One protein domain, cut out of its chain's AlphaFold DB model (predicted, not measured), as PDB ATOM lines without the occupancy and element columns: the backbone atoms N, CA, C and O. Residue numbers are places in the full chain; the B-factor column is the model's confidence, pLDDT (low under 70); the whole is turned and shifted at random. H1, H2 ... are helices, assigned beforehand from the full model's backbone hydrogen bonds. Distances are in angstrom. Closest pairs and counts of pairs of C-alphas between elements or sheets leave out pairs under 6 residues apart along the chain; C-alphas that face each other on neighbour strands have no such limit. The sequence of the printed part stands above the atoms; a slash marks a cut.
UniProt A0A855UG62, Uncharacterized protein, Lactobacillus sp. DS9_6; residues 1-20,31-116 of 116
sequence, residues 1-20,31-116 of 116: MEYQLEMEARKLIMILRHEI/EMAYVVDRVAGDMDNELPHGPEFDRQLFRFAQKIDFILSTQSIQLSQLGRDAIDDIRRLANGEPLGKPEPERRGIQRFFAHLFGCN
ATOM      1  N   MET A   1      94.983 148.883 135.493       60.06
ATOM      2  CA  MET A   1      95.857 148.948 134.304       60.06
ATOM      3  C   MET A   1      97.156 148.205 134.584       60.06
ATOM      4  O   MET A   1      97.433 147.249 133.883       60.06
ATOM      5  N   GLU A   2      97.859 148.541 135.668       72.94
ATOM      6  CA  GLU A   2      99.099 147.880 136.128       72.94
ATOM      7  C   GLU A   2      98.949 146.356 136.325       72.94
ATOM      8  O   GLU A   2      99.613 145.587 135.645       72.94
ATOM      9  N   TYR A   3      97.944 145.903 137.089       76.69
ATOM     10  CA  TYR A   3      97.669 144.467 137.291       76.69
ATOM     11  C   TYR A   3      97.429 143.668 135.992       76.69
ATOM     12  O   TYR A   3      97.773 142.493 135.899       76.69
ATOM     13  N   GLN A   4      96.840 144.287 134.961       78.44
ATOM     14  CA  GLN A   4      96.651 143.605 133.673       78.44
ATOM     15  C   GLN A   4      97.989 143.386 132.961       78.44
ATOM     16  O   GLN A   4      98.206 142.314 132.407       78.44
ATOM     17  N   LEU A   5      98.895 144.366 133.012       82.81
ATOM     18  CA  LEU A   5     100.231 144.247 132.426       82.81
ATOM     19  C   LEU A   5     101.072 143.197 133.156       82.81
ATOM     20  O   LEU A   5     101.762 142.414 132.508       82.81
ATOM     21  N   GLU A   6     100.951 143.116 134.481       86.81
ATOM     22  CA  GLU A   6     101.601 142.071 135.278       86.81
ATOM     23  C   GLU A   6     101.128 140.668 134.877       86.81
ATOM     24  O   GLU A   6     101.937 139.759 134.679       86.81
ATOM     25  N   MET A   7      99.814 140.490 134.704       85.31
ATOM     26  CA  MET A   7      99.233 139.230 134.236       85.31
ATOM     27  C   MET A   7      99.701 138.867 132.823       85.31
ATOM     28  O   MET A   7      99.973 137.697 132.551       85.31
ATOM     29  N   GLU A   8      99.833 139.847 131.927       86.25
ATOM     30  CA  GLU A   8     100.379 139.617 130.587       86.25
ATOM     31  C   GLU A   8     101.859 139.225 130.629       86.25
ATOM     32  O   GLU A   8     102.246 138.239 130.004       86.25
ATOM     33  N   ALA A   9     102.690 139.909 131.416       88.69
ATOM     34  CA  ALA A   9     104.091 139.530 131.595       88.69
ATOM     35  C   ALA A   9     104.237 138.094 132.129       88.69
ATOM     36  O   ALA A   9     105.040 137.322 131.602       88.69
ATOM     37  N   ARG A  10     103.408 137.686 133.099       87.94
ATOM     38  CA  ARG A  10     103.378 136.304 133.616       87.94
ATOM     39  C   ARG A  10     103.059 135.291 132.518       87.94
ATOM     40  O   ARG A  10     103.761 134.291 132.377       87.94
ATOM     41  N   LYS A  11     102.052 135.569 131.683       87.44
ATOM     42  CA  LYS A  11     101.707 134.722 130.530       87.44
ATOM     43  C   LYS A  11     102.878 134.581 129.552       87.44
ATOM     44  O   LYS A  11     103.183 133.472 129.114       87.44
ATOM     45  N   LEU A  12     103.555 135.680 129.227       90.50
ATOM     46  CA  LEU A  12     104.716 135.665 128.331       90.50
ATOM     47  C   LEU A  12     105.863 134.828 128.915       90.50
ATOM     48  O   LEU A  12     106.477 134.035 128.203       90.50
ATOM     49  N   ILE A  13     106.105 134.929 130.222       91.38
ATOM     50  CA  ILE A  13     107.116 134.130 130.925       91.38
ATOM     51  C   ILE A  13     106.766 132.639 130.894       91.38
ATOM     52  O   ILE A  13     107.638 131.810 130.634       91.38
ATOM     53  N   MET A  14     105.491 132.280 131.071       89.06
ATOM     54  CA  MET A  14     105.032 130.893 130.937       89.06
ATOM     55  C   MET A  14     105.220 130.345 129.516       89.06
ATOM     56  O   MET A  14     105.626 129.192 129.362       89.06
ATOM     57  N   ILE A  15     104.971 131.156 128.481       89.75
ATOM     58  CA  ILE A  15     105.253 130.785 127.085       89.75
ATOM     59  C   ILE A  15     106.736 130.485 126.902       89.75
ATOM     60  O   ILE A  15     107.080 129.432 126.370       89.75
ATOM     61  N   LEU A  16     107.612 131.380 127.365       91.19
ATOM     62  CA  LEU A  16     109.056 131.171 127.257       91.19
ATOM     63  C   LEU A  16     109.502 129.922 127.998       91.19
ATOM     64  O   LEU A  16     110.293 129.142 127.468       91.19
ATOM     65  N   ARG A  17     108.963 129.690 129.196       92.25
ATOM     66  CA  ARG A  17     109.242 128.480 129.967       92.25
ATOM     67  C   ARG A  17     108.881 127.242 129.165       92.25
ATOM     68  O   ARG A  17     109.700 126.337 129.032       92.25
ATOM     69  N   HIS A  18     107.681 127.221 128.597       90.25
ATOM     70  CA  HIS A  18     107.241 126.115 127.766       90.25
ATOM     71  C   HIS A  18     108.147 125.923 126.544       90.25
ATOM     72  O   HIS A  18     108.652 124.822 126.352       90.25
ATOM     73  N   GLU A  19     108.404 126.975 125.760       90.69
ATOM     74  CA  GLU A  19     109.278 126.932 124.577       90.69
ATOM     75  C   GLU A  19     110.643 126.322 124.902       90.69
ATOM     76  O   GLU A  19     111.056 125.350 124.272       90.69
ATOM     77  N   ILE A  20     111.320 126.846 125.928       91.69
ATOM     78  CA  ILE A  20     112.649 126.383 126.336       91.69
ATOM     79  C   ILE A  20     112.616 124.910 126.752       91.69
ATOM     80  O   ILE A  20     113.514 124.145 126.391       91.69
ATOM     81  N   GLU A  31     121.323 127.511 131.318       91.81
ATOM     82  CA  GLU A  31     121.237 128.828 131.936       91.81
ATOM     83  C   GLU A  31     119.897 129.503 131.630       91.81
ATOM     84  O   GLU A  31     119.240 129.985 132.552       91.81
ATOM     85  N   MET A  32     119.446 129.479 130.369       92.12
ATOM     86  CA  MET A  32     118.129 130.009 130.002       92.12
ATOM     87  C   MET A  32     117.012 129.275 130.746       92.12
ATOM     88  O   MET A  32     116.132 129.917 131.313       92.12
ATOM     89  N   ALA A  33     117.071 127.939 130.794       92.88
ATOM     90  CA  ALA A  33     116.092 127.135 131.522       92.88
ATOM     91  C   ALA A  33     116.054 127.510 133.010       92.88
ATOM     92  O   ALA A  33     114.984 127.797 133.539       92.88
ATOM     93  N   TYR A  34     117.219 127.610 133.660       93.31
ATOM     94  CA  TYR A  34     117.314 128.019 135.060       93.31
ATOM     95  C   TYR A  34     116.722 129.412 135.314       93.31
ATOM     96  O   TYR A  34     115.980 129.604 136.275       93.31
ATOM     97  N   VAL A  35     117.048 130.396 134.469       92.56
ATOM     98  CA  VAL A  35     116.568 131.775 134.635       92.56
ATOM     99  C   VAL A  35     115.057 131.857 134.486       92.56
ATOM    100  O   VAL A  35     114.398 132.487 135.312       92.56
ATOM    101  N   VAL A  36     114.513 131.206 133.462       92.56
ATOM    102  CA  VAL A  36     113.076 131.220 133.195       92.56
ATOM    103  C   VAL A  36     112.304 130.446 134.267       92.56
ATOM    104  O   VAL A  36     111.286 130.942 134.744       92.56
ATOM    105  N   ASP A  37     112.798 129.284 134.709       93.06
ATOM    106  CA  ASP A  37     112.165 128.513 135.786       93.06
ATOM    107  C   ASP A  37     112.175 129.273 137.114       93.06
ATOM    108  O   ASP A  37     111.174 129.270 137.828       93.06
ATOM    109  N   ARG A  38     113.282 129.955 137.434       90.75
ATOM    110  CA  ARG A  38     113.380 130.760 138.652       90.75
ATOM    111  C   ARG A  38     112.376 131.904 138.646       90.75
ATOM    112  O   ARG A  38     111.635 132.045 139.605       90.75
ATOM    113  N   VAL A  39     112.323 132.693 137.572       87.94
ATOM    114  CA  VAL A  39     111.402 133.837 137.508       87.94
ATOM    115  C   VAL A  39     109.947 133.378 137.486       87.94
ATOM    116  O   VAL A  39     109.127 133.975 138.174       87.94
ATOM    117  N   ALA A  40     109.624 132.292 136.777       87.06
ATOM    118  CA  ALA A  40     108.290 131.700 136.844       87.06
ATOM    119  C   ALA A  40     107.939 131.249 138.275       87.06
ATOM    120  O   ALA A  40     106.861 131.565 138.765       87.06
ATOM    121  N   GLY A  41     108.867 130.583 138.971       85.56
ATOM    122  CA  GLY A  41     108.672 130.147 140.354       85.56
ATOM    123  C   GLY A  41     108.533 131.301 141.351       85.56
ATOM    124  O   GLY A  41     107.658 131.257 142.211       85.56
ATOM    125  N   ASP A  42     109.351 132.347 141.235       82.56
ATOM    126  CA  ASP A  42     109.252 133.551 142.070       82.56
ATOM    127  C   ASP A  42     107.891 134.242 141.848       82.56
ATOM    128  O   ASP A  42     107.228 134.678 142.789       82.56
ATOM    129  N   MET A  43     107.430 134.280 140.593       74.75
ATOM    130  CA  MET A  43     106.125 134.828 140.238       74.75
ATOM    131  C   MET A  43     104.960 133.999 140.789       74.75
ATOM    132  O   MET A  43     103.986 134.600 141.247       74.75
ATOM    133  N   ASP A  44     105.053 132.670 140.770       74.00
ATOM    134  CA  ASP A  44     104.016 131.771 141.289       74.00
ATOM    135  C   ASP A  44     103.926 131.804 142.828       74.00
ATOM    136  O   ASP A  44     102.831 131.696 143.379       74.00
ATOM    137  N   ASN A  45     105.058 131.967 143.524       72.56
ATOM    138  CA  ASN A  45     105.125 131.854 144.986       72.56
ATOM    139  C   ASN A  45     104.944 133.181 145.732       72.56
ATOM    140  O   ASN A  45     104.292 133.204 146.775       72.56
ATOM    141  N   GLU A  46     105.538 134.272 145.242       67.56
ATOM    142  CA  GLU A  46     105.595 135.540 145.987       67.56
ATOM    143  C   GLU A  46     104.712 136.636 145.383       67.56
ATOM    144  O   GLU A  46     104.568 137.685 146.005       67.56
ATOM    145  N   LEU A  47     104.111 136.391 144.203       67.50
ATOM    146  CA  LEU A  47     103.254 137.331 143.465       67.50
ATOM    147  C   LEU A  47     103.729 138.794 143.634       67.50
ATOM    148  O   LEU A  47     103.013 139.619 144.197       67.50
ATOM    149  N   PRO A  48     104.952 139.141 143.187       73.31
ATOM    150  CA  PRO A  48     105.391 140.527 143.239       73.31
ATOM    151  C   PRO A  48     104.439 141.394 142.408       73.31
ATOM    152  O   PRO A  48     103.964 140.970 141.348       73.31
ATOM    153  N   HIS A  49     104.167 142.597 142.912       82.31
ATOM    154  CA  HIS A  49     103.249 143.572 142.327       82.31
ATOM    155  C   HIS A  49     103.860 144.979 142.364       82.31
ATOM    156  O   HIS A  49     104.708 145.286 143.213       82.31
ATOM    157  N   GLY A  50     103.408 145.839 141.455       85.25
ATOM    158  CA  GLY A  50     103.836 147.225 141.333       85.25
ATOM    159  C   GLY A  50     105.349 147.353 141.107       85.25
ATOM    160  O   GLY A  50     105.943 146.541 140.397       85.25
ATOM    161  N   PRO A  51     106.035 148.310 141.760       87.19
ATOM    162  CA  PRO A  51     107.431 148.624 141.446       87.19
ATOM    163  C   PRO A  51     108.428 147.467 141.602       87.19
ATOM    164  O   PRO A  51     109.482 147.471 140.965       87.19
ATOM    165  N   GLU A  52     108.149 146.495 142.476       87.06
ATOM    166  CA  GLU A  52     109.036 145.337 142.638       87.06
ATOM    167  C   GLU A  52     108.874 144.338 141.489       87.06
ATOM    168  O   GLU A  52     109.866 143.777 141.017       87.06
ATOM    169  N   PHE A  53     107.651 144.194 140.968       88.25
ATOM    170  CA  PHE A  53     107.399 143.432 139.751       88.25
ATOM    171  C   PHE A  53     108.157 144.032 138.565       88.25
ATOM    172  O   PHE A  53     108.882 143.315 137.875       88.25
ATOM    173  N   ASP A  54     108.068 145.351 138.382       87.75
ATOM    174  CA  ASP A  54     108.746 146.051 137.286       87.75
ATOM    175  C   ASP A  54     110.265 145.842 137.332       87.75
ATOM    176  O   ASP A  54     110.902 145.540 136.319       87.75
ATOM    177  N   ARG A  55     110.864 145.926 138.526       89.25
ATOM    178  CA  ARG A  55     112.300 145.668 138.724       89.25
ATOM    179  C   ARG A  55     112.682 144.234 138.392       89.25
ATOM    180  O   ARG A  55     113.734 144.013 137.787       89.25
ATOM    181  N   GLN A  56     111.876 143.263 138.811       89.31
ATOM    182  CA  GLN A  56     112.136 141.858 138.521       89.31
ATOM    183  C   GLN A  56     112.028 141.588 137.018       89.31
ATOM    184  O   GLN A  56     112.927 140.961 136.453       89.31
ATOM    185  N   LEU A  57     110.989 142.115 136.365       90.75
ATOM    186  CA  LEU A  57     110.778 141.987 134.927       90.75
ATOM    187  C   LEU A  57     111.922 142.630 134.133       90.75
ATOM    188  O   LEU A  57     112.441 142.019 133.199       90.75
ATOM    189  N   PHE A  58     112.386 143.808 134.553       92.31
ATOM    190  CA  PHE A  58     113.536 144.479 133.950       92.31
ATOM    191  C   PHE A  58     114.825 143.656 134.069       92.31
ATOM    192  O   PHE A  58     115.502 143.406 133.070       92.31
ATOM    193  N   ARG A  59     115.145 143.158 135.271       92.25
ATOM    194  CA  ARG A  59     116.318 142.287 135.487       92.25
ATOM    195  C   ARG A  59     116.228 140.996 134.679       92.25
ATOM    196  O   ARG A  59     117.239 140.512 134.171       92.25
ATOM    197  N   PHE A  60     115.029 140.432 134.568       93.44
ATOM    198  CA  PHE A  60     114.779 139.233 133.784       93.44
ATOM    199  C   PHE A  60     115.027 139.469 132.290       93.44
ATOM    200  O   PHE A  60     115.776 138.704 131.683       93.44
ATOM    201  N   ALA A  61     114.490 140.557 131.725       94.19
ATOM    202  CA  ALA A  61     114.715 140.933 130.331       94.19
ATOM    203  C   ALA A  61     116.215 141.100 130.023       94.19
ATOM    204  O   ALA A  61     116.724 140.492 129.082       94.19
ATOM    205  N   GLN A  62     116.953 141.814 130.881       94.19
ATOM    206  CA  GLN A  62     118.405 141.978 130.729       94.19
ATOM    207  C   GLN A  62     119.160 140.643 130.738       94.19
ATOM    208  O   GLN A  62     120.109 140.450 129.977       94.19
ATOM    209  N   LYS A  63     118.752 139.708 131.602       94.12
ATOM    210  CA  LYS A  63     119.413 138.405 131.709       94.12
ATOM    211  C   LYS A  63     119.136 137.520 130.495       94.12
ATOM    212  O   LYS A  63     120.056 136.859 130.021       94.12
ATOM    213  N   ILE A  64     117.911 137.542 129.967       93.00
ATOM    214  CA  ILE A  64     117.582 136.888 128.693       93.00
ATOM    215  C   ILE A  64     118.469 137.437 127.574       93.00
ATOM    216  O   ILE A  64     119.071 136.654 126.839       93.00
ATOM    217  N   ASP A  65     118.580 138.762 127.463       92.31
ATOM    218  CA  ASP A  65     119.356 139.412 126.403       92.31
ATOM    219  C   ASP A  65     120.831 139.032 126.460       92.31
ATOM    220  O   ASP A  65     121.435 138.701 125.438       92.31
ATOM    221  N   PHE A  66     121.397 138.996 127.666       93.81
ATOM    222  CA  PHE A  66     122.761 138.532 127.871       93.81
ATOM    223  C   PHE A  66     122.954 137.084 127.394       93.81
ATOM    224  O   PHE A  66     123.890 136.798 126.642       93.81
ATOM    225  N   ILE A  67     122.048 136.172 127.759       92.12
ATOM    226  CA  ILE A  67     122.131 134.766 127.338       92.12
ATOM    227  C   ILE A  67     122.009 134.653 125.816       92.12
ATOM    228  O   ILE A  67     122.817 133.974 125.192       92.12
ATOM    229  N   LEU A  68     121.057 135.351 125.196       90.94
ATOM    230  CA  LEU A  68     120.886 135.332 123.740       90.94
ATOM    231  C   LEU A  68     122.065 135.960 122.984       90.94
ATOM    232  O   LEU A  68     122.342 135.567 121.854       90.94
ATOM    233  N   SER A  69     122.773 136.913 123.595       91.25
ATOM    234  CA  SER A  69     123.977 137.507 123.002       91.25
ATOM    235  C   SER A  69     125.186 136.566 123.014       91.25
ATOM    236  O   SER A  69     126.099 136.721 122.205       91.25
ATOM    237  N   THR A  70     125.195 135.583 123.919       90.81
ATOM    238  CA  THR A  70     126.321 134.659 124.127       90.81
ATOM    239  C   THR A  70     126.032 133.241 123.634       90.81
ATOM    240  O   THR A  70     126.963 132.482 123.371       90.81
ATOM    241  N   GLN A  71     124.759 132.874 123.484       87.12
ATOM    242  CA  GLN A  71     124.313 131.528 123.141       87.12
ATOM    243  C   GLN A  71     123.300 131.573 121.994       87.12
ATOM    244  O   GLN A  71     122.296 132.281 122.043       87.12
ATOM    245  N   SER A  72     123.528 130.752 120.968       86.06
ATOM    246  CA  SER A  72     122.599 130.615 119.843       86.06
ATOM    247  C   SER A  72     121.448 129.671 120.202       86.06
ATOM    248  O   SER A  72     121.508 128.474 119.921       86.06
ATOM    249  N   ILE A  73     120.385 130.212 120.800       87.94
ATOM    250  CA  ILE A  73     119.163 129.470 121.133       87.94
ATOM    251  C   ILE A  73     118.139 129.640 120.006       87.94
ATOM    252  O   ILE A  73     117.716 130.752 119.692       87.94
ATOM    253  N   GLN A  74     117.711 128.532 119.398       87.81
ATOM    254  CA  GLN A  74     116.676 128.552 118.364       87.81
ATOM    255  C   GLN A  74     115.283 128.509 118.994       87.81
ATOM    256  O   GLN A  74     114.782 127.443 119.333       87.81
ATOM    257  N   LEU A  75     114.663 129.680 119.132       87.75
ATOM    258  CA  LEU A  75     113.270 129.826 119.555       87.75
ATOM    259  C   LEU A  75     112.321 129.840 118.356       87.75
ATOM    260  O   LEU A  75     112.704 130.244 117.248       87.75
ATOM    261  N   SER A  76     111.067 129.447 118.583       89.38
ATOM    262  CA  SER A  76     110.027 129.614 117.571       89.38
ATOM    263  C   SER A  76     109.671 131.100 117.410       89.38
ATOM    264  O   SER A  76     110.137 131.964 118.158       89.38
ATOM    265  N   GLN A  77     108.817 131.431 116.435       86.81
ATOM    266  CA  GLN A  77     108.303 132.799 116.327       86.81
ATOM    267  C   GLN A  77     107.534 133.221 117.586       86.81
ATOM    268  O   GLN A  77     107.649 134.370 117.992       86.81
ATOM    269  N   LEU A  78     106.810 132.295 118.224       86.75
ATOM    270  CA  LEU A  78     106.073 132.563 119.457       86.75
ATOM    271  C   LEU A  78     107.024 132.926 120.605       86.75
ATOM    272  O   LEU A  78     106.777 133.901 121.309       86.75
ATOM    273  N   GLY A  79     108.123 132.183 120.768       89.50
ATOM    274  CA  GLY A  79     109.138 132.490 121.775       89.50
ATOM    275  C   GLY A  79     109.838 133.822 121.514       89.50
ATOM    276  O   GLY A  79     110.023 134.606 122.438       89.50
ATOM    277  N   ARG A  80     110.175 134.127 120.254       90.50
ATOM    278  CA  ARG A  80     110.768 135.428 119.892       90.50
ATOM    279  C   ARG A  80     109.825 136.595 120.175       90.50
ATOM    280  O   ARG A  80     110.241 137.550 120.824       90.50
ATOM    281  N   ASP A  81     108.564 136.478 119.759       89.38
ATOM    282  CA  ASP A  81     107.533 137.488 120.022       89.38
ATOM    283  C   ASP A  81     107.354 137.698 121.537       89.38
ATOM    284  O   ASP A  81     107.261 138.833 122.001       89.38
ATOM    285  N   ALA A  82     107.383 136.617 122.329       90.31
ATOM    286  CA  ALA A  82     107.265 136.713 123.778       90.31
ATOM    287  C   ALA A  82     108.446 137.450 124.433       90.31
ATOM    288  O   ALA A  82     108.224 138.259 125.333       90.31
ATOM    289  N   ILE A  83     109.683 137.227 123.970       92.31
ATOM    290  CA  ILE A  83     110.859 137.975 124.447       92.31
ATOM    291  C   ILE A  83     110.739 139.456 124.099       92.31
ATOM    292  O   ILE A  83     110.968 140.303 124.961       92.31
ATOM    293  N   ASP A  84     110.361 139.781 122.863       92.00
ATOM    294  CA  ASP A  84     110.202 141.173 122.437       92.00
ATOM    295  C   ASP A  84     109.120 141.897 123.245       92.00
ATOM    296  O   ASP A  84     109.293 143.053 123.634       92.00
ATOM    297  N   ASP A  85     108.031 141.206 123.572       91.75
ATOM    298  CA  ASP A  85     106.974 141.758 124.410       91.75
ATOM    299  C   ASP A  85     107.397 141.915 125.877       91.75
ATOM    300  O   ASP A  85     107.056 142.920 126.501       91.75
ATOM    301  N   ILE A  86     108.193 140.988 126.420       92.25
ATOM    302  CA  ILE A  86     108.800 141.132 127.752       92.25
ATOM    303  C   ILE A  86     109.739 142.339 127.797       92.25
ATOM    304  O   ILE A  86     109.678 143.114 128.750       92.25
ATOM    305  N   ARG A  87     110.566 142.544 126.763       93.25
ATOM    306  CA  ARG A  87     111.445 143.720 126.651       93.25
ATOM    307  C   ARG A  87     110.644 145.016 126.636       93.25
ATOM    308  O   ARG A  87     111.008 145.958 127.332       93.25
ATOM    309  N   ARG A  88     109.552 145.068 125.871       91.62
ATOM    310  CA  ARG A  88     108.669 146.244 125.822       91.62
ATOM    311  C   ARG A  88     108.087 146.549 127.196       91.62
ATOM    312  O   ARG A  88     108.252 147.661 127.688       91.62
ATOM    313  N   LEU A  89     107.497 145.546 127.849       90.50
ATOM    314  CA  LEU A  89     106.925 145.710 129.187       90.50
ATOM    315  C   LEU A  89     107.968 146.155 130.215       90.50
ATOM    316  O   LEU A  89     107.715 147.086 130.970       90.50
ATOM    317  N   ALA A  90     109.159 145.553 130.198       90.75
ATOM    318  CA  ALA A  90     110.268 145.926 131.074       90.75
ATOM    319  C   ALA A  90     110.704 147.395 130.923       90.75
ATOM    320  O   ALA A  90     111.219 147.977 131.874       90.75
ATOM    321  N   ASN A  91     110.508 147.993 129.744       89.31
ATOM    322  CA  ASN A  91     110.849 149.387 129.456       89.31
ATOM    323  C   ASN A  91     109.639 150.339 129.541       89.31
ATOM    324  O   ASN A  91     109.759 151.512 129.192       89.31
ATOM    325  N   GLY A  92     108.474 149.860 129.998       86.06
ATOM    326  CA  GLY A  92     107.243 150.656 130.055       86.06
ATOM    327  C   GLY A  92     106.659 150.990 128.676       86.06
ATOM    328  O   GLY A  92     105.864 151.920 128.544       86.06
ATOM    329  N   GLU A  93     107.060 150.257 127.639       87.06
ATOM    330  CA  GLU A  93     106.580 150.443 126.278       87.06
ATOM    331  C   GLU A  93     105.275 149.677 126.032       87.06
ATOM    332  O   GLU A  93     105.039 148.611 126.615       87.06
ATOM    333  N   PRO A  94     104.424 150.164 125.112       81.62
ATOM    334  CA  PRO A  94     103.267 149.404 124.690       81.62
ATOM    335  C   PRO A  94     103.690 148.085 124.034       81.62
ATOM    336  O   PRO A  94     104.638 147.998 123.242       81.62
ATOM    337  N   LEU A  95     102.902 147.066 124.351       80.69
ATOM    338  CA  LEU A  95     102.875 145.765 123.702       80.69
ATOM    339  C   LEU A  95     102.858 145.907 122.170       80.69
ATOM    340  O   LEU A  95     102.117 146.725 121.627       80.69
ATOM    341  N   GLY A  96     103.703 145.136 121.471       69.38
ATOM    342  CA  GLY A  96     104.042 145.423 120.073       69.38
ATOM    343  C   GLY A  96     102.881 145.262 119.091       69.38
ATOM    344  O   GLY A  96     102.678 146.116 118.230       69.38
ATOM    345  N   LYS A  97     102.110 144.178 119.218       69.25
ATOM    346  CA  LYS A  97     100.920 143.913 118.397       69.25
ATOM    347  C   LYS A  97      99.652 143.997 119.247       69.25
ATOM    348  O   LYS A  97      99.663 143.462 120.362       69.25
ATOM    349  N   PRO A  98      98.558 144.594 118.738       60.22
ATOM    350  CA  PRO A  98      97.272 144.599 119.430       60.22
ATOM    351  C   PRO A  98      96.740 143.163 119.606       60.22
ATOM    352  O   PRO A  98      97.028 142.282 118.793       60.22
ATOM    353  N   GLU A  99      95.942 142.917 120.656       54.97
ATOM    354  CA  GLU A  99      95.394 141.591 121.012       54.97
ATOM    355  C   GLU A  99      94.889 140.717 119.838       54.97
ATOM    356  O   GLU A  99      95.214 139.526 119.834       54.97
ATOM    357  N   PRO A 100      94.175 141.223 118.803       52.34
ATOM    358  CA  PRO A 100      93.712 140.382 117.691       52.34
ATOM    359  C   PRO A 100      94.823 139.821 116.787       52.34
ATOM    360  O   PRO A 100      94.553 138.897 116.012       52.34
ATOM    361  N   GLU A 101      96.048 140.346 116.867       56.16
ATOM    362  CA  GLU A 101      97.223 139.888 116.111       56.16
ATOM    363  C   GLU A 101      98.156 138.991 116.942       56.16
ATOM    364  O   GLU A 101      98.988 138.273 116.385       56.16
ATOM    365  N   ARG A 102      97.951 138.920 118.264       63.50
ATOM    366  CA  ARG A 102      98.621 137.979 119.180       63.50
ATOM    367  C   ARG A 102      97.952 136.606 119.221       63.50
ATOM    368  O   ARG A 102      98.050 135.878 120.210       63.50
ATOM    369  N   ARG A 103      97.294 136.203 118.127       61.97
ATOM    370  CA  ARG A 103      96.582 134.917 118.043       61.97
ATOM    371  C   ARG A 103      97.479 133.730 118.380       61.97
ATOM    372  O   ARG A 103      96.957 132.736 118.848       61.97
ATOM    373  N   GLY A 104      98.793 133.808 118.154       65.12
ATOM    374  CA  GLY A 104      99.734 132.752 118.552       65.12
ATOM    375  C   GLY A 104      99.745 132.514 120.064       65.12
ATOM    376  O   GLY A 104      99.578 131.382 120.501       65.12
ATOM    377  N   ILE A 105      99.838 133.591 120.850       69.56
ATOM    378  CA  ILE A 105      99.803 133.568 122.319       69.56
ATOM    379  C   ILE A 105      98.429 133.106 122.810       69.56
ATOM    380  O   ILE A 105      98.332 132.187 123.617       69.56
ATOM    381  N   GLN A 106      97.348 133.678 122.274       67.31
ATOM    382  CA  GLN A 106      95.990 133.288 122.670       67.31
ATOM    383  C   GLN A 106      95.681 131.825 122.326       67.31
ATOM    384  O   GLN A 106      95.148 131.106 123.163       67.31
ATOM    385  N   ARG A 107      96.060 131.355 121.128       69.31
ATOM    386  CA  ARG A 107      95.915 129.944 120.733       69.31
ATOM    387  C   ARG A 107      96.767 129.025 121.596       69.31
ATOM    388  O   ARG A 107      96.322 127.928 121.902       69.31
ATOM    389  N   PHE A 108      97.966 129.453 121.982       72.38
ATOM    390  CA  PHE A 108      98.820 128.691 122.885       72.38
ATOM    391  C   PHE A 108      98.137 128.470 124.239       72.38
ATOM    392  O   PHE A 108      98.031 127.335 124.697       72.38
ATOM    393  N   PHE A 109      97.588 129.528 124.838       69.69
ATOM    394  CA  PHE A 109      96.830 129.412 126.083       69.69
ATOM    395  C   PHE A 109      95.536 128.602 125.910       69.69
ATOM    396  O   PHE A 109      95.264 127.722 126.719       69.69
ATOM    397  N   ALA A 110      94.779 128.824 124.835       71.44
ATOM    398  CA  ALA A 110      93.591 128.033 124.509       71.44
ATOM    399  C   ALA A 110      93.911 126.529 124.398       71.44
ATOM    400  O   ALA A 110      93.197 125.697 124.954       71.44
ATOM    401  N   HIS A 111      95.034 126.189 123.759       72.56
ATOM    402  CA  HIS A 111      95.519 124.817 123.639       72.56
ATOM    403  C   HIS A 111      95.947 124.219 124.986       72.56
ATOM    404  O   HIS A 111      95.573 123.089 125.290       72.56
ATOM    405  N   LEU A 112      96.687 124.967 125.810       68.75
ATOM    406  CA  LEU A 112      97.132 124.501 127.128       68.75
ATOM    407  C   LEU A 112      95.977 124.262 128.108       68.75
ATOM    408  O   LEU A 112      96.036 123.325 128.899       68.75
ATOM    409  N   PHE A 113      94.949 125.111 128.071       70.94
ATOM    410  CA  PHE A 113      93.832 125.079 129.021       70.94
ATOM    411  C   PHE A 113      92.568 124.395 128.469       70.94
ATOM    412  O   PHE A 113      91.562 124.313 129.168       70.94
ATOM    413  N   GLY A 114      92.616 123.865 127.242       57.78
ATOM    414  CA  GLY A 114      91.526 123.086 126.643       57.78
ATOM    415  C   GLY A 114      90.281 123.898 126.275       57.78
ATOM    416  O   GLY A 114      89.194 123.332 126.163       57.78
ATOM    417  N   CYS A 115      90.411 125.212 126.092       56.56
ATOM    418  CA  CYS A 115      89.312 126.075 125.668       56.56
ATOM    419  C   CYS A 115      89.297 126.152 124.133       56.56
ATOM    420  O   CYS A 115      90.073 126.913 123.561       56.56
ATOM    421  N   ASN A 116      88.451 125.352 123.476       49.00
ATOM    422  CA  ASN A 116      88.165 125.469 122.038       49.00
ATOM    423  C   ASN A 116      86.975 126.393 121.783       49.00
ATOM    424  O   ASN A 116      85.963 126.237 122.503       49.00
TER     425      ASN A 116
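This is residues 1 to 20 and 31 to 116 of the 116 residues of an uncharacterized protein of Lactobacillus sp. DS9_6 (UniProt A0A855UG62). What shape do these atoms make? Three helices, H1, H2 and H3, form an up-and-down bundle, each running against the one before it, and H4 packs across H1 and H3. The short H5 sits off to one side near H1 and H4, about perpendicular to both. What is it built of? The class is all helix: 106 residues are printed, with five named helices, H1 to H5 in order, and no named strand. The whole is compact, with a radius of gyration of the C-alphas of 13.2 A and spans of 36 by 33 by 26 A.

What touches the longest helix? H3, residues 51 to 70, forms a hairpin with H2, residues 31 to 46, at a shallow tilt of 11 degrees; H3 touches H2 with residues 60 to 67 alone, the closest C-alphas being those of Met 32 and Ile 67, 6.8 A apart. With residues 54 to 61 alone, H3 touches H4, residues 77 to 90, at a steep tilt of 46 degrees, with the C-alphas of Phe 58 and Ala 90 closest at 4.6 A. Where is the first helix? H1, residues 2 to 20, touches H2, closest at C-alphas 17 and 36, 5.7 A, and H4, closest at C-alphas 12 and 82, 5.3 A; its tilts of 37 and 35.4 degrees are only just steep. And the last? H5, residues 103 to 113, is close to H1 but not clearly touching, with C-alphas 15 and 105 closest at 7.8 A. In all five helices every O i to N i+4 pair is within hydrogen-bond range.

Where does H3 begin? C-alpha 51 is at (107.431, 148.624, 141.446), and H3 measures 29.2 A. Where are the outermost ends along the chain? H1, 27.2 A, begins at (99.099, 147.880, 136.128), and H5 ends at (93.832, 125.079, 129.021).

Is anything missing? Residues 21 to 30 are not printed, and C-alphas 20 and 31 are 10.5 A apart across the cut. Which link is long, and where is confidence low? The link from H4 to H5 is long, with 12 residues; pLDDT is under 70 in 20 residues, among them 96 to 107.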